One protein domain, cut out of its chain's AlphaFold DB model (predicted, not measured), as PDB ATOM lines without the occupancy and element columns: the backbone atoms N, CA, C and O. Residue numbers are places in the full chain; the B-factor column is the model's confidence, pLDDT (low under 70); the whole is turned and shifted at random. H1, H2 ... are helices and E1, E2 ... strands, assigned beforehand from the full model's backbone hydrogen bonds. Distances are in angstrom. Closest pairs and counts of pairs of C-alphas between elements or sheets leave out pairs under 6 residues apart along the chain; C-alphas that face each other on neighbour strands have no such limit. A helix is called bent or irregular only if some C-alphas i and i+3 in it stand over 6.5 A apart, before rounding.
ATOM      1  N   HIS A  11     -16.052  41.506  28.213       88.12
ATOM      2  CA  HIS A  11     -17.137  42.481  28.389       88.12
ATOM      3  C   HIS A  11     -16.641  43.760  29.071       88.12
ATOM      4  O   HIS A  11     -16.884  44.864  28.589       88.12
ATOM      5  N   LYS A  12     -15.860  43.619  30.150       88.06
ATOM      6  CA  LYS A  12     -15.299  44.759  30.888       88.06
ATOM      7  C   LYS A  12     -14.394  45.629  30.008       88.06
ATOM      8  O   LYS A  12     -14.517  46.847  30.023       88.06
ATOM      9  N   THR A  13     -13.528  45.016  29.198       89.56
ATOM     10  CA  THR A  13     -12.637  45.744  28.277       89.56
ATOM     11  C   THR A  13     -13.426  46.555  27.251       89.56
ATOM     12  O   THR A  13     -13.070  47.699  26.967       89.56
ATOM     13  N   ILE A  14     -14.513  45.989  26.720       92.75
ATOM     14  CA  ILE A  14     -15.420  46.700  25.815       92.75
ATOM     15  C   ILE A  14     -16.118  47.843  26.557       92.75
ATOM     16  O   ILE A  14     -16.090  48.977  26.081       92.75
ATOM     17  N   ALA A  15     -16.705  47.569  27.723       93.38
ATOM     18  CA  ALA A  15     -17.440  48.550  28.509       93.38
ATOM     19  C   ALA A  15     -16.581  49.764  28.883       93.38
ATOM     20  O   ALA A  15     -16.991  50.899  28.637       93.38
ATOM     21  N   ASP A  16     -15.365  49.533  29.380       93.62
ATOM     22  CA  ASP A  16     -14.430  50.594  29.763       93.62
ATOM     23  C   ASP A  16     -14.025  51.458  28.553       93.62
ATOM     24  O   ASP A  16     -13.953  52.689  28.644       93.62
ATOM     25  N   PHE A  17     -13.798  50.836  27.390       94.62
ATOM     26  CA  PHE A  17     -13.458  51.553  26.159       94.62
ATOM     27  C   PHE A  17     -14.630  52.401  25.643       94.62
ATOM     28  O   PHE A  17     -14.453  53.582  25.325       94.62
ATOM     29  N   LEU A  18     -15.833  51.821  25.575       95.12
ATOM     30  CA  LEU A  18     -17.029  52.501  25.078       95.12
ATOM     31  C   LEU A  18     -17.464  53.632  26.011       95.12
ATOM     32  O   LEU A  18     -17.718  54.732  25.529       95.12
ATOM     33  N   ALA A  19     -17.446  53.428  27.330       94.31
ATOM     34  CA  ALA A  19     -17.787  54.469  28.302       94.31
ATOM     35  C   ALA A  19     -16.941  55.741  28.120       94.31
ATOM     36  O   ALA A  19     -17.429  56.857  28.288       94.31
ATOM     37  N   LYS A  20     -15.670  55.578  27.735       93.62
ATOM     38  CA  LYS A  20     -14.737  56.688  27.534       93.62
ATOM     39  C   LYS A  20     -14.826  57.326  26.146       93.62
ATOM     40  O   LYS A  20     -14.561  58.522  26.013       93.62
ATOM     41  N   HIS A  21     -15.134  56.549  25.107       93.19
ATOM     42  CA  HIS A  21     -14.929  56.982  23.719       93.19
ATOM     43  C   HIS A  21     -16.168  56.928  22.817       93.19
ATOM     44  O   HIS A  21     -16.183  57.591  21.778       93.19
ATOM     45  N   ALA A  22     -17.193  56.167  23.197       92.06
ATOM     46  CA  ALA A  22     -18.437  55.988  22.454       92.06
ATOM     47  C   ALA A  22     -19.600  55.622  23.409       92.06
ATOM     48  O   ALA A  22     -20.141  54.519  23.309       92.06
ATOM     49  N   PRO A  23     -19.996  56.522  24.334       90.75
ATOM     50  CA  PRO A  23     -20.948  56.210  25.410       90.75
ATOM     51  C   PRO A  23     -22.366  55.872  24.917       90.75
ATOM     52  O   PRO A  23     -23.145  55.282  25.657       90.75
ATOM     53  N   ASP A  24     -22.694  56.207  23.665       89.12
ATOM     54  CA  ASP A  24     -23.984  55.896  23.032       89.12
ATOM     55  C   ASP A  24     -24.073  54.453  22.489       89.12
ATOM     56  O   ASP A  24     -25.085  54.063  21.894       89.12
ATOM     57  N   VAL A  25     -23.004  53.661  22.626       91.94
ATOM     58  CA  VAL A  25     -22.920  52.269  22.168       91.94
ATOM     59  C   VAL A  25     -22.943  51.341  23.379       91.94
ATOM     60  O   VAL A  25     -22.129  51.483  24.289       91.94
ATOM     61  N   SER A  26     -23.864  50.376  23.383       93.25
ATOM     62  CA  SER A  26     -23.959  49.382  24.457       93.25
ATOM     63  C   SER A  26     -22.848  48.327  24.309       93.25
ATOM     64  O   SER A  26     -22.608  47.848  23.197       93.25
ATOM     65  N   PRO A  27     -22.167  47.926  25.399       93.19
ATOM     66  CA  PRO A  27     -21.176  46.848  25.358       93.19
ATOM     67  C   PRO A  27     -21.755  45.508  24.889       93.19
ATOM     68  O   PRO A  27     -21.110  44.794  24.122       93.19
ATOM     69  N   GLU A  28     -22.997  45.201  25.271       91.56
ATOM     70  CA  GLU A  28     -23.707  43.971  24.899       91.56
ATOM     71  C   GLU A  28     -23.919  43.852  23.380       91.56
ATOM     72  O   GLU A  28     -23.902  42.752  22.814       91.56
ATOM     73  N   GLU A  29     -24.094  44.991  22.701       92.50
ATOM     74  CA  GLU A  29     -24.188  45.058  21.242       92.50
ATOM     75  C   GLU A  29     -22.902  44.546  20.585       92.50
ATOM     76  O   GLU A  29     -22.973  43.747  19.649       92.50
ATOM     77  N   VAL A  30     -21.737  44.950  21.106       92.81
ATOM     78  CA  VAL A  30     -20.418  44.542  20.601       92.81
ATOM     79  C   VAL A  30     -20.094  43.099  20.996       92.81
ATOM     80  O   VAL A  30     -19.618  42.340  20.152       92.81
ATOM     81  N   ASP A  31     -20.407  42.681  22.227       90.44
ATOM     82  CA  ASP A  31     -20.242  41.288  22.667       90.44
ATOM     83  C   ASP A  31     -20.955  40.311  21.739       90.44
ATOM     84  O   ASP A  31     -20.394  39.286  21.344       90.44
ATOM     85  N   THR A  32     -22.183  40.654  21.343       89.62
ATOM     86  CA  THR A  32     -22.979  39.845  20.418       89.62
ATOM     87  C   THR A  32     -22.257  39.662  19.080       89.62
ATOM     88  O   THR A  32     -22.293  38.567  18.520       89.62
ATOM     89  N   GLN A  33     -21.550  40.686  18.588       92.75
ATOM     90  CA  GLN A  33     -20.776  40.586  17.345       92.75
ATOM     91  C   GLN A  33     -19.559  39.662  17.496       92.75
ATOM     92  O   GLN A  33     -19.292  38.859  16.600       92.75
ATOM     93  N   VAL A  34     -18.846  39.735  18.627       89.75
ATOM     94  CA  VAL A  34     -17.701  38.851  18.915       89.75
ATOM     95  C   VAL A  34     -18.162  37.393  18.999       89.75
ATOM     96  O   VAL A  34     -17.596  36.526  18.335       89.75
ATOM     97  N   ILE A  35     -19.243  37.122  19.741       87.19
ATOM     98  CA  ILE A  35     -19.821  35.776  19.896       87.19
ATOM     99  C   ILE A  35     -20.317  35.226  18.552       87.19
ATOM    100  O   ILE A  35     -20.120  34.046  18.252       87.19
ATOM    101  N   ALA A  36     -20.930  36.076  17.724       88.75
ATOM    102  CA  ALA A  36     -21.397  35.723  16.383       88.75
ATOM    103  C   ALA A  36     -20.260  35.565  15.352       88.75
ATOM    104  O   ALA A  36     -20.527  35.278  14.185       88.75
ATOM    105  N   ASN A  37     -19.001  35.718  15.774       89.50
ATOM    106  CA  ASN A  37     -17.807  35.631  14.942       89.50
ATOM    107  C   ASN A  37     -17.800  36.609  13.751       89.50
ATOM    108  O   ASN A  37     -17.399  36.258  12.633       89.50
ATOM    109  N   VAL A  38     -18.303  37.825  13.969       92.88
ATOM    110  CA  VAL A  38     -18.462  38.821  12.910       92.88
ATOM    111  C   VAL A  38     -17.103  39.324  12.438       92.88
ATOM    112  O   VAL A  38     -16.267  39.766  13.214       92.88
ATOM    113  N   VAL A  39     -16.889  39.288  11.125       94.19
ATOM    114  CA  VAL A  39     -15.624  39.687  10.490       94.19
ATOM    115  C   VAL A  39     -15.323  41.177  10.699       94.19
ATOM    116  O   VAL A  39     -14.192  41.562  10.998       94.19
ATOM    117  N   ARG A  40     -16.344  42.016  10.528       95.19
ATOM    118  CA  ARG A  40     -16.281  43.462  10.719       95.19
ATOM    119  C   ARG A  40     -17.657  43.979  11.112       95.19
ATOM    120  O   ARG A  40     -18.657  43.599  10.506       95.19
ATOM    121  N   TRP A  41     -17.684  44.887  12.075       96.31
ATOM    122  CA  TRP A  41     -18.863  45.671  12.431       96.31
ATOM    123  C   TRP A  41     -18.474  47.147  12.551       96.31
ATOM    124  O   TRP A  41     -17.353  47.461  12.946       96.31
ATOM    125  N   GLU A  42     -19.371  48.056  12.166       94.88
ATOM    126  CA  GLU A  42     -19.110  49.496  12.119       94.88
ATOM    127  C   GLU A  42     -20.298  50.301  12.651       94.88
ATOM    128  O   GLU A  42     -21.453  50.003  12.344       94.88
ATOM    129  N   ARG A  43     -19.994  51.383  13.374       94.75
ATOM    130  CA  ARG A  43     -20.955  52.401  13.791       94.75
ATOM    131  C   ARG A  43     -20.377  53.803  13.634       94.75
ATOM    132  O   ARG A  43     -19.252  54.079  14.043       94.75
ATOM    133  N   SER A  44     -21.156  54.706  13.048       93.25
ATOM    134  CA  SER A  44     -20.790  56.125  12.971       93.25
ATOM    135  C   SER A  44     -20.962  56.796  14.334       93.25
ATOM    136  O   SER A  44     -21.970  56.583  15.008       93.25
ATOM    137  N   LEU A  45     -19.986  57.609  14.732       91.81
ATOM    138  CA  LEU A  45     -20.009  58.387  15.969       91.81
ATOM    139  C   LEU A  45     -20.420  59.839  15.687       91.81
ATOM    140  O   LEU A  45     -20.177  60.373  14.604       91.81
ATOM    141  N   ALA A  46     -20.981  60.515  16.694       86.00
ATOM    142  CA  ALA A  46     -21.447  61.902  16.576       86.00
ATOM    143  C   ALA A  46     -20.338  62.906  16.192       86.00
ATOM    144  O   ALA A  46     -20.613  63.954  15.618       86.00
ATOM    145  N   ASN A  47     -19.074  62.576  16.471       84.88
ATOM    146  CA  ASN A  47     -17.902  63.384  16.118       84.88
ATOM    147  C   ASN A  47     -17.403  63.159  14.672       84.88
ATOM    148  O   ASN A  47     -16.308  63.607  14.329       84.88
ATOM    149  N   GLY A  48     -18.158  62.429  13.843       85.75
ATOM    150  CA  GLY A  48     -17.805  62.121  12.455       85.75
ATOM    151  C   GLY A  48     -16.731  61.038  12.292       85.75
ATOM    152  O   GLY A  48     -16.290  60.791  11.173       85.75
ATOM    153  N   LYS A  49     -16.281  60.397  13.379       93.12
ATOM    154  CA  LYS A  49     -15.407  59.213  13.325       93.12
ATOM    155  C   LYS A  49     -16.237  57.933  13.210       93.12
ATOM    156  O   LYS A  49     -17.431  57.924  13.508       93.12
ATOM    157  N   LYS A  50     -15.588  56.838  12.826       94.44
ATOM    158  CA  LYS A  50     -16.177  55.497  12.799       94.44
ATOM    159  C   LYS A  50     -15.632  54.682  13.970       94.44
ATOM    160  O   LYS A  50     -14.428  54.712  14.221       94.44
ATOM    161  N   LEU A  51     -16.511  53.981  14.679       96.69
ATOM    162  CA  LEU A  51     -16.166  52.905  15.602       96.69
ATOM    163  C   LEU A  51     -16.259  51.584  14.845       96.69
ATOM    164  O   LEU A  51     -17.312  51.270  14.294       96.69
ATOM    165  N   TRP A  52     -15.185  50.811  14.841       96.31
ATOM    166  CA  TRP A  52     -15.126  49.489  14.240       96.31
ATOM    167  C   TRP A  52     -14.861  48.424  15.290       96.31
ATOM    168  O   TRP A  52     -14.032  48.617  16.175       96.31
ATOM    169  N   LEU A  53     -15.508  47.277  15.126       97.06
ATOM    170  CA  LEU A  53     -15.002  46.002  15.608       97.06
ATOM    171  C   LEU A  53     -14.371  45.298  14.405       97.06
ATOM    172  O   LEU A  53     -15.059  45.002  13.427       97.06
ATOM    173  N   LEU A  54     -13.064  45.062  14.467       96.62
ATOM    174  CA  LEU A  54     -12.298  44.395  13.421       96.62
ATOM    175  C   LEU A  54     -11.807  43.038  13.903       96.62
ATOM    176  O   LEU A  54     -11.228  42.930  14.985       96.62
ATOM    177  N   ARG A  55     -11.977  42.026  13.053       96.19
ATOM    178  CA  ARG A  55     -11.409  40.697  13.243       96.19
ATOM    179  C   ARG A  55     -10.126  40.539  12.431       96.19
ATOM    180  O   ARG A  55     -10.147  40.719  11.214       96.19
ATOM    181  N   LEU A  56      -9.036  40.146  13.077       96.75
ATOM    182  CA  LEU A  56      -7.858  39.582  12.421       96.75
ATOM    183  C   LEU A  56      -7.964  38.056  12.505       96.75
ATOM    184  O   LEU A  56      -8.092  37.516  13.598       96.75
ATOM    185  N   GLY A  57      -7.974  37.377  11.361       94.69
ATOM    186  CA  GLY A  57      -8.187  35.932  11.282       94.69
ATOM    187  C   GLY A  57      -7.087  35.225  10.504       94.69
ATOM    188  O   GLY A  57      -6.749  35.644   9.395       94.69
ATOM    189  N   HIS A  58      -6.563  34.142  11.071       93.19
ATOM    190  CA  HIS A  58      -5.634  33.228  10.421       93.19
ATOM    191  C   HIS A  58      -5.749  31.819  11.014       93.19
ATOM    192  O   HIS A  58      -5.490  31.609  12.197       93.19
ATOM    193  N   SER A  59      -6.096  30.844  10.176       90.12
ATOM    194  CA  SER A  59      -6.274  29.453  10.601       90.12
ATOM    195  C   SER A  59      -5.006  28.851  11.202       90.12
ATOM    196  O   SER A  59      -3.888  29.115  10.746       90.12
ATOM    197  N   VAL A  60      -5.188  27.990  12.199       88.44
ATOM    198  CA  VAL A  60      -4.096  27.255  12.828       88.44
ATOM    199  C   VAL A  60      -3.969  25.871  12.208       88.44
ATOM    200  O   VAL A  60      -4.920  25.104  12.089       88.44
ATOM    201  N   ILE A  61      -2.749  25.524  11.814       85.56
ATOM    202  CA  ILE A  61      -2.430  24.220  11.247       85.56
ATOM    203  C   ILE A  61      -2.062  23.261  12.380       85.56
ATOM    204  O   ILE A  61      -0.991  23.362  12.977       85.56
ATOM    205  N   GLU A  62      -2.899  22.253  12.619       81.88
ATOM    206  CA  GLU A  62      -2.728  21.252  13.691       81.88
ATOM    207  C   GLU A  62      -1.601  20.221  13.451       81.88
ATOM    208  O   GLU A  62      -1.515  19.183  14.113       81.88
ATOM    209  N   ARG A  63      -0.704  20.472  12.491       81.56
ATOM    210  CA  ARG A  63       0.486  19.639  12.271       81.56
ATOM    211  C   ARG A  63       1.509  19.924  13.362       81.56
ATOM    212  O   ARG A  63       2.015  21.040  13.434       81.56
ATOM    213  N   GLU A  64       1.850  18.910  14.160       76.12
ATOM    214  CA  GLU A  64       2.770  19.034  15.304       76.12
ATOM    215  C   GLU A  64       4.078  19.759  14.928       76.12
ATOM    216  O   GLU A  64       4.595  20.546  15.716       76.12
ATOM    217  N   GLU A  65       4.595  19.543  13.713       76.56
ATOM    218  CA  GLU A  65       5.858  20.110  13.220       76.56
ATOM    219  C   GLU A  65       5.878  21.643  13.138       76.56
ATOM    220  O   GLU A  65       6.942  22.253  13.224       76.56
ATOM    221  N   ILE A  66       4.717  22.266  12.942       83.50
ATOM    222  CA  ILE A  66       4.590  23.708  12.689       83.50
ATOM    223  C   ILE A  66       3.536  24.388  13.558       83.50
ATOM    224  O   ILE A  66       3.428  25.608  13.514       83.50
ATOM    225  N   PHE A  67       2.789  23.625  14.355       86.81
ATOM    226  CA  PHE A  67       1.697  24.125  15.178       86.81
ATOM    227  C   PHE A  67       2.135  25.272  16.094       86.81
ATOM    228  O   PHE A  67       1.569  26.360  16.030       86.81
ATOM    229  N   LEU A  68       3.182  25.063  16.906       87.31
ATOM    230  CA  LEU A  68       3.654  26.097  17.828       87.31
ATOM    231  C   LEU A  68       4.107  27.344  17.062       87.31
ATOM    232  O   LEU A  68       3.666  28.441  17.370       87.31
ATOM    233  N   GLY A  69       4.926  27.187  16.023       91.25
ATOM    234  CA  GLY A  69       5.367  28.310  15.199       91.25
ATOM    235  C   GLY A  69       4.235  29.072  14.509       91.25
ATOM    236  O   GLY A  69       4.327  30.288  14.379       91.25
ATOM    237  N   ASN A  70       3.161  28.389  14.107       92.62
ATOM    238  CA  ASN A  70       1.953  29.028  13.589       92.62
ATOM    239  C   ASN A  70       1.273  29.874  14.673       92.62
ATOM    240  O   ASN A  70       0.883  31.003  14.395       92.62
ATOM    241  N   VAL A  71       1.160  29.349  15.895       93.12
ATOM    242  CA  VAL A  71       0.597  30.075  17.043       93.12
ATOM    243  C   VAL A  71       1.448  31.302  17.397       93.12
ATOM    244  O   VAL A  71       0.907  32.391  17.559       93.12
ATOM    245  N   LEU A  72       2.778  31.162  17.437       94.75
ATOM    246  CA  LEU A  72       3.705  32.276  17.684       94.75
ATOM    247  C   LEU A  72       3.621  33.348  16.590       94.75
ATOM    248  O   LEU A  72       3.707  34.542  16.869       94.75
ATOM    249  N   PHE A  73       3.436  32.933  15.336       96.44
ATOM    250  CA  PHE A  73       3.230  33.860  14.229       96.44
ATOM    251  C   PHE A  73       1.903  34.620  14.351       96.44
ATOM    252  O   PHE A  73       1.869  35.820  14.088       96.44
ATOM    253  N   ASN A  74       0.832  33.953  14.791       95.44
ATOM    254  CA  ASN A  74      -0.455  34.605  15.040       95.44
ATOM    255  C   ASN A  74      -0.338  35.649  16.150       95.44
ATOM    256  O   ASN A  74      -0.814  36.766  15.973       95.44
ATOM    257  N   ASP A  75       0.359  35.331  17.241       95.69
ATOM    258  CA  ASP A  75       0.625  36.295  18.312       95.69
ATOM    259  C   ASP A  75       1.411  37.523  17.811       95.69
ATOM    260  O   ASP A  75       1.031  38.663  18.086       95.69
ATOM    261  N   TRP A  76       2.445  37.314  16.987       96.75
ATOM    262  CA  TRP A  76       3.187  38.413  16.359       96.75
ATOM    263  C   TRP A  76       2.292  39.321  15.505       96.75
ATOM    264  O   TRP A  76       2.383  40.549  15.604       96.75
ATOM    265  N   LEU A  77       1.411  38.746  14.683       96.88
ATOM    266  CA  LEU A  77       0.457  39.521  13.887       96.88
ATOM    267  C   LEU A  77      -0.489  40.319  14.794       96.88
ATOM    268  O   LEU A  77      -0.609  41.541  14.654       96.88
ATOM    269  N   ASN A  78      -1.092  39.634  15.762       95.44
ATOM    270  CA  ASN A  78      -2.037  40.176  16.728       95.44
ATOM    271  C   ASN A  78      -1.464  41.393  17.470       95.44
ATOM    272  O   ASN A  78      -2.112  42.439  17.534       95.44
ATOM    273  N   LYS A  79      -0.226  41.300  17.969       95.44
ATOM    274  CA  LYS A  79       0.458  42.388  18.691       95.44
ATOM    275  C   LYS A  79       0.991  43.488  17.773       95.44
ATOM    276  O   LYS A  79       1.076  44.646  18.178       95.44
ATOM    277  N   SER A  80       1.282  43.175  16.512       96.62
ATOM    278  CA  SER A  80       1.770  44.165  15.543       96.62
ATOM    279  C   SER A  80       0.709  45.190  15.131       96.62
ATOM    280  O   SER A  80       1.057  46.340  14.874       96.62
ATOM    281  N   LEU A  81      -0.574  44.811  15.066       96.38
ATOM    282  CA  LEU A  81      -1.644  45.719  14.636       96.38
ATOM    283  C   LEU A  81      -1.787  46.957  15.544       96.38
ATOM    284  O   LEU A  81      -1.733  48.072  15.016       96.38
ATOM    285  N   PRO A  82      -1.928  46.829  16.881       95.88
ATOM    286  CA  PRO A  82      -2.066  47.997  17.741       95.88
ATOM    287  C   PRO A  82      -0.815  48.882  17.763       95.88
ATOM    288  O   PRO A  82      -0.933  50.107  17.766       95.88
ATOM    289  N   LEU A  83       0.376  48.275  17.702       95.75
ATOM    290  CA  LEU A  83       1.641  49.005  17.604       95.75
ATOM    291  C   LEU A  83       1.717  49.831  16.316       95.75
ATOM    292  O   LEU A  83       2.124  50.991  16.356       95.75
ATOM    293  N   MET A  84       1.278  49.261  15.192       96.81
ATOM    294  CA  MET A  84       1.231  49.961  13.913       96.81
ATOM    295  C   MET A  84       0.270  51.149  13.953       96.81
ATOM    296  O   MET A  84       0.666  52.251  13.580       96.81
ATOM    297  N   VAL A  85      -0.963  50.961  14.441       96.19
ATOM    298  CA  VAL A  85      -1.953  52.051  14.525       96.19
ATOM    299  C   VAL A  85      -1.423  53.207  15.373       96.19
ATOM    300  O   VAL A  85      -1.596  54.365  14.990       96.19
ATOM    301  N   LEU A  86      -0.759  52.894  16.492       94.25
ATOM    302  CA  LEU A  86      -0.140  53.889  17.360       94.25
ATOM    303  C   LEU A  86       1.016  54.617  16.655       94.25
ATOM    304  O   LEU A  86       1.048  55.844  16.653       94.25
ATOM    305  N   GLN A  87       1.939  53.879  16.029       94.75
ATOM    306  CA  GLN A  87       3.116  54.446  15.360       94.75
ATOM    307  C   GLN A  87       2.741  55.306  14.144       94.75
ATOM    308  O   GLN A  87       3.327  56.366  13.933       94.75
ATOM    309  N   ALA A  88       1.762  54.868  13.351       94.31
ATOM    310  CA  ALA A  88       1.289  55.578  12.166       94.31
ATOM    311  C   ALA A  88       0.199  56.623  12.478       94.31
ATOM    312  O   ALA A  88      -0.278  57.297  11.565       94.31
ATOM    313  N   ASN A  89      -0.192  56.778  13.751       94.12
ATOM    314  CA  ASN A  89      -1.232  57.701  14.213       94.12
ATOM    315  C   ASN A  89      -2.562  57.561  13.435       94.12
ATOM    316  O   ASN A  89      -3.199  58.549  13.069       94.12
ATOM    317  N   LEU A  90      -2.991  56.321  13.172       94.50
ATOM    318  CA  LEU A  90      -4.183  56.023  12.359       94.50
ATOM    319  C   LEU A  90      -5.493  56.030  13.157       94.50
ATOM    320  O   LEU A  90      -6.549  55.690  12.621       94.50
ATOM    321  N   GLY A  91      -5.439  56.398  14.435       93.12
ATOM    322  CA  GLY A  91      -6.592  56.455  15.324       93.12
ATOM    323  C   GLY A  91      -6.314  55.807  16.674       93.12
ATOM    324  O   GLY A  91      -5.173  55.711  17.118       93.12
ATOM    325  N   MET A  92      -7.385  55.376  17.332       94.44
ATOM    326  CA  MET A  92      -7.312  54.632  18.587       94.44
ATOM    327  C   MET A  92      -7.651  53.177  18.329       94.44
ATOM    328  O   MET A  92      -8.579  52.894  17.579       94.44
ATOM    329  N   VAL A  93      -6.938  52.270  18.982       95.44
ATOM    330  CA  VAL A  93      -7.187  50.835  18.898       95.44
ATOM    331  C   VAL A  93      -7.065  50.216  20.279       95.44
ATOM    332  O   VAL A  93      -6.156  50.545  21.039       95.44
ATOM    333  N   GLN A  94      -7.994  49.327  20.594       95.38
ATOM    334  CA  GLN A  94      -8.040  48.578  21.832       95.38
ATOM    335  C   GLN A  94      -8.203  47.098  21.482       95.38
ATOM    336  O   GLN A  94      -9.245  46.711  20.944       95.38
ATOM    337  N   PRO A  95      -7.198  46.255  21.766       94.38
ATOM    338  CA  PRO A  95      -7.377  44.815  21.698       94.38
ATOM    339  C   PRO A  95      -8.462  44.375  22.685       94.38
ATOM    340  O   PRO A  95      -8.473  44.829  23.834       94.38
ATOM    341  N   VAL A  96      -9.374  43.524  22.219       91.69
ATOM    342  CA  VAL A  96     -10.544  43.059  22.977       91.69
ATOM    343  C   VAL A  96     -10.274  41.676  23.555       91.69
ATOM    344  O   VAL A  96     -10.302  41.490  24.766       91.69
ATOM    345  N   THR A  97     -10.019  40.708  22.676       89.56
ATOM    346  CA  THR A  97      -9.752  39.311  23.022       89.56
ATOM    347  C   THR A  97      -9.167  38.585  21.813       89.56
ATOM    348  O   THR A  97      -9.295  39.061  20.679       89.56
ATOM    349  N   ASN A  98      -8.551  37.431  22.035       92.06
ATOM    350  CA  ASN A  98      -8.112  36.537  20.978       92.06
ATOM    351  C   ASN A  98      -8.211  35.076  21.418       92.06
ATOM    352  O   ASN A  98      -8.065  34.784  22.599       92.06
ATOM    353  N   ASP A  99      -8.398  34.183  20.451       90.50
ATOM    354  CA  ASP A  99      -7.997  32.783  20.558       90.50
ATOM    355  C   ASP A  99      -6.746  32.523  19.703       90.50
ATOM    356  O   ASP A  99      -5.956  33.437  19.436       90.50
ATOM    357  N   LEU A 100      -6.521  31.262  19.322       90.75
ATOM    358  CA  LEU A 100      -5.364  30.873  18.522       90.75
ATOM    359  C   LEU A 100      -5.508  31.244  17.044       90.75
ATOM    360  O   LEU A 100      -4.484  31.368  16.381       90.75
ATOM    361  N   GLU A 101      -6.723  31.430  16.524       91.25
ATOM    362  CA  GLU A 101      -6.973  31.741  15.110       91.25
ATOM    363  C   GLU A 101      -7.432  33.182  14.879       91.25
ATOM    364  O   GLU A 101      -7.235  33.744  13.801       91.25
ATOM    365  N   THR A 102      -8.083  33.771  15.877       91.75
ATOM    366  CA  THR A 102      -8.860  34.995  15.737       91.75
ATOM    367  C   THR A 102      -8.512  35.988  16.833       91.75
ATOM    368  O   THR A 102      -8.508  35.641  18.008       91.75
ATOM    369  N   ALA A 103      -8.308  37.249  16.459       94.75
ATOM    370  CA  ALA A 103      -8.202  38.372  17.384       94.75
ATOM    371  C   ALA A 103      -9.194  39.482  17.028       94.75
ATOM    372  O   ALA A 103      -9.393  39.804  15.855       94.75
ATOM    373  N   TYR A 104      -9.794  40.082  18.054       94.94
ATOM    374  CA  TYR A 104     -10.745  41.181  17.930       94.94
ATOM    375  C   TYR A 104     -10.168  42.487  18.461       94.94
ATOM    376  O   TYR A 104      -9.567  42.537  19.537       94.94
ATOM    377  N   PHE A 105     -10.420  43.561  17.720       96.69
ATOM    378  CA  PHE A 105      -9.973  44.909  18.047       96.69
ATOM    379  C   PHE A 105     -11.130  45.890  17.923       96.69
ATOM    380  O   PHE A 105     -11.841  45.893  16.918       96.69
ATOM    381  N   LEU A 106     -11.279  46.762  18.915       96.81
ATOM    382  CA  LEU A 106     -12.079  47.971  18.789       96.81
ATOM    383  C   LEU A 106     -11.197  49.089  18.255       96.81
ATOM    384  O   LEU A 106     -10.110  49.322  18.777       96.81
ATOM    385  N   MET A 107     -11.656  49.787  17.222       96.12
ATOM    386  CA  MET A 107     -10.899  50.863  16.593       96.12
ATOM    387  C   MET A 107     -11.777  52.090  16.376       96.12
ATOM    388  O   MET A 107     -12.896  51.976  15.892       96.12
ATOM    389  N   ILE A 108     -11.264  53.276  16.708       96.25
ATOM    390  CA  ILE A 108     -11.894  54.553  16.363       96.25
ATOM    391  C   ILE A 108     -10.989  55.285  15.388       96.25
ATOM    392  O   ILE A 108      -9.871  55.679  15.736       96.25
ATOM    393  N   THR A 109     -11.481  55.491  14.172       95.44
ATOM    394  CA  THR A 109     -10.687  56.051  13.079       95.44
ATOM    395  C   THR A 109     -11.538  56.837  12.079       95.44
ATOM    396  O   THR A 109     -12.766  56.758  12.071       95.44
ATOM    397  N   GLN A 110     -10.863  57.653  11.270       94.44
ATOM    398  CA  GLN A 110     -11.397  58.261  10.044       94.44
ATOM    399  C   GLN A 110     -10.738  57.667   8.790       94.44
ATOM    400  O   GLN A 110     -11.146  57.981   7.678       94.44
ATOM    401  N   THR A 111      -9.716  56.834   8.979       94.25
ATOM    402  CA  THR A 111      -8.940  56.198   7.920       94.25
ATOM    403  C   THR A 111      -9.727  55.027   7.349       94.25
ATOM    404  O   THR A 111     -10.363  54.282   8.094       94.25
ATOM    405  N   GLU A 112      -9.680  54.839   6.034       93.38
ATOM    406  CA  GLU A 112     -10.351  53.713   5.395       93.38
ATOM    407  C   GLU A 112      -9.577  52.400   5.613       93.38
ATOM    408  O   GLU A 112      -8.357  52.379   5.794       93.38
ATOM    409  N   LEU A 113     -10.291  51.267   5.589       93.25
ATOM    410  CA  LEU A 113      -9.714  49.956   5.928       93.25
ATOM    411  C   LEU A 113      -8.565  49.572   4.983       93.25
ATOM    412  O   LEU A 113      -7.619  48.896   5.389       93.25
ATOM    413  N   LYS A 114      -8.633  50.026   3.727       93.12
ATOM    414  CA  LYS A 114      -7.588  49.809   2.726       93.12
ATOM    415  C   LYS A 114      -6.262  50.441   3.155       93.12
ATOM    416  O   LYS A 114      -5.245  49.756   3.131       93.12
ATOM    417  N   ASP A 115      -6.286  51.691   3.608       94.19
ATOM    418  CA  ASP A 115      -5.072  52.414   4.000       94.19
ATOM    419  C   ASP A 115      -4.483  51.830   5.293       94.19
ATOM    420  O   ASP A 115      -3.271  51.658   5.407       94.19
ATOM    421  N   ILE A 116      -5.340  51.423   6.240       95.81
ATOM    422  CA  ILE A 116      -4.919  50.682   7.443       95.81
ATOM    423  C   ILE A 116      -4.252  49.360   7.058       95.81
ATOM    424  O   ILE A 116      -3.227  48.992   7.628       95.81
ATOM    425  N   THR A 117      -4.800  48.655   6.069       95.25
ATOM    426  CA  THR A 117      -4.242  47.388   5.584       95.25
ATOM    427  C   THR A 117      -2.886  47.584   4.904       95.25
ATOM    428  O   THR A 117      -1.962  46.806   5.140       95.25
ATOM    429  N   GLU A 118      -2.737  48.618   4.074       94.81
ATOM    430  CA  GLU A 118      -1.466  48.953   3.421       94.81
ATOM    431  C   GLU A 118      -0.396  49.348   4.449       94.81
ATOM    432  O   GLU A 118       0.710  48.802   4.418       94.81
ATOM    433  N   ALA A 119      -0.749  50.200   5.417       96.75
ATOM    434  CA  ALA A 119       0.130  50.567   6.523       96.75
ATOM    435  C   ALA A 119       0.524  49.348   7.372       96.75
ATOM    436  O   ALA A 119       1.691  49.191   7.731       96.75
ATOM    437  N   TYR A 120      -0.419  48.438   7.634       97.56
ATOM    438  CA  TYR A 120      -0.147  47.210   8.370       97.56
ATOM    439  C   TYR A 120       0.838  46.303   7.631       97.56
ATOM    440  O   TYR A 120       1.816  45.851   8.221       97.56
ATOM    441  N   ARG A 121       0.654  46.090   6.324       96.50
ATOM    442  CA  ARG A 121       1.592  45.301   5.507       96.50
ATOM    443  C   ARG A 121       2.990  45.917   5.491       96.50
ATOM    444  O   ARG A 121       3.963  45.183   5.650       96.50
ATOM    445  N   ALA A 122       3.094  47.238   5.339       96.75
ATOM    446  CA  ALA A 122       4.377  47.939   5.381       96.75
ATOM    447  C   ALA A 122       5.064  47.787   6.750       96.75
ATOM    448  O   ALA A 122       6.253  47.481   6.819       96.75
ATOM    449  N   TYR A 123       4.300  47.902   7.838       97.81
ATOM    450  CA  TYR A 123       4.799  47.704   9.197       97.81
ATOM    451  C   TYR A 123       5.305  46.272   9.437       97.81
ATOM    452  O   TYR A 123       6.394  46.071   9.976       97.81
ATOM    453  N   LEU A 124       4.545  45.259   9.006       97.44
ATOM    454  CA  LEU A 124       4.956  43.856   9.118       97.44
ATOM    455  C   LEU A 124       6.232  43.576   8.315       97.44
ATOM    456  O   LEU A 124       7.095  42.835   8.783       97.44
ATOM    457  N   PHE A 125       6.367  44.189   7.135       96.31
ATOM    458  CA  PHE A 125       7.575  44.091   6.321       96.31
ATOM    459  C   PHE A 125       8.809  44.625   7.058       96.31
ATOM    460  O   PHE A 125       9.813  43.923   7.174       96.31
ATOM    461  N   GLU A 126       8.712  45.839   7.608       96.44
ATOM    462  CA  GLU A 126       9.794  46.496   8.348       96.44
ATOM    463  C   GLU A 126      10.239  45.676   9.570       96.44
ATOM    464  O   GLU A 126      11.424  45.617   9.900       96.44
ATOM    465  N   ARG A 127       9.294  44.995  10.229       96.31
ATOM    466  CA  ARG A 127       9.534  44.191  11.437       96.31
ATOM    467  C   ARG A 127       9.908  42.737  11.166       96.31
ATOM    468  O   ARG A 127      10.271  42.027  12.107       96.31
ATOM    469  N   LEU A 128       9.868  42.289   9.913       96.19
ATOM    470  CA  LEU A 128      10.205  40.917   9.547       96.19
ATOM    471  C   LEU A 128      11.611  40.487  10.022       96.19
ATOM    472  O   LEU A 128      11.721  39.387  10.566       96.19
ATOM    473  N   PRO A 129      12.680  41.313   9.933       96.81
ATOM    474  CA  PRO A 129      13.980  40.952  10.497       96.81
ATOM    475  C   PRO A 129      13.931  40.688  12.009       96.81
ATOM    476  O   PRO A 129      14.579  39.762  12.493       96.81
TER     477      PRO A 129
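This is residues 11 to 129 of the 715 residues of an uncharacterized protein of Anaerolineae bacterium (UniProt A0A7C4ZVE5). A twisted antiparallel sheet, in the order E1, E2, E4, E3, is the middle of three layers, with H3 covering one face and H1 and H2 the other. H4 packs across H3, off the sheet, while residues 58 to 73 reach past one end of the sheet. The 119 printed residues hold four named helices and four named strands, in the order H1, H2, E1, E2, H3, E3, E4, H4, of mixed class. The whole is compact, with a radius of gyration of the C-alphas of 15.0 A, yet elongated, spanning 49 by 30 by 20 A.

Look first at H1, residues 11 to 21, and H2, residues 27 to 35, which touch at a steep tilt of 50 degrees; their closest C-alphas, Ala 15 and Pro 27, are 5.2 A apart. Next comes the hairpin of E1, residues 40 to 44, and E2, residues 50 to 57, with N 43 and O 51 2.8 A apart, within hydrogen-bond range. Then H3, residues 67 to 87, is on the face opposite H1, at a height of 9.9 A over the sheet. E3, residues 92 to 98, and E4, residues 102 to 109, form a hairpin, with N 94 and O 106 at 2.8 A; E2 and E4 are antiparallel neighbours, with N 52 and O 107, also 2.8 A apart, within hydrogen-bond range. E2, H3 and E3 are a split strand-helix-strand unit, E4 lying between its strands, with a right-handed crossover. H4, residues 113 to 129, touches residues 77 to 85 of H3 alone, closest at the C-alphas of Met 84 and Tyr 123, 6.3 A. Every O i to N i+4 pair is within hydrogen-bond range in H1, against 4 of 5 in H2, 15 of 17 in H3 and 12 of 13 in H4.

Find C-alpha 11 at (-17.137, 42.481, 28.389), where H1 begins. H3 runs 30.4 A from C-alpha 67 at (1.697, 24.125, 15.178), with a kink of 25 degrees near residue 81. H4, 25.8 A long, ends at C-alpha 129, (13.980, 40.952, 10.497); it is irregular, C-alphas 126 and 129 being 7.3 A apart.

The C-alphas farthest apart, Ala 46 and Glu 65, are 50.0 A apart. The printed part has no cut and no long link, and no printed residue is under 70 in pLDDT.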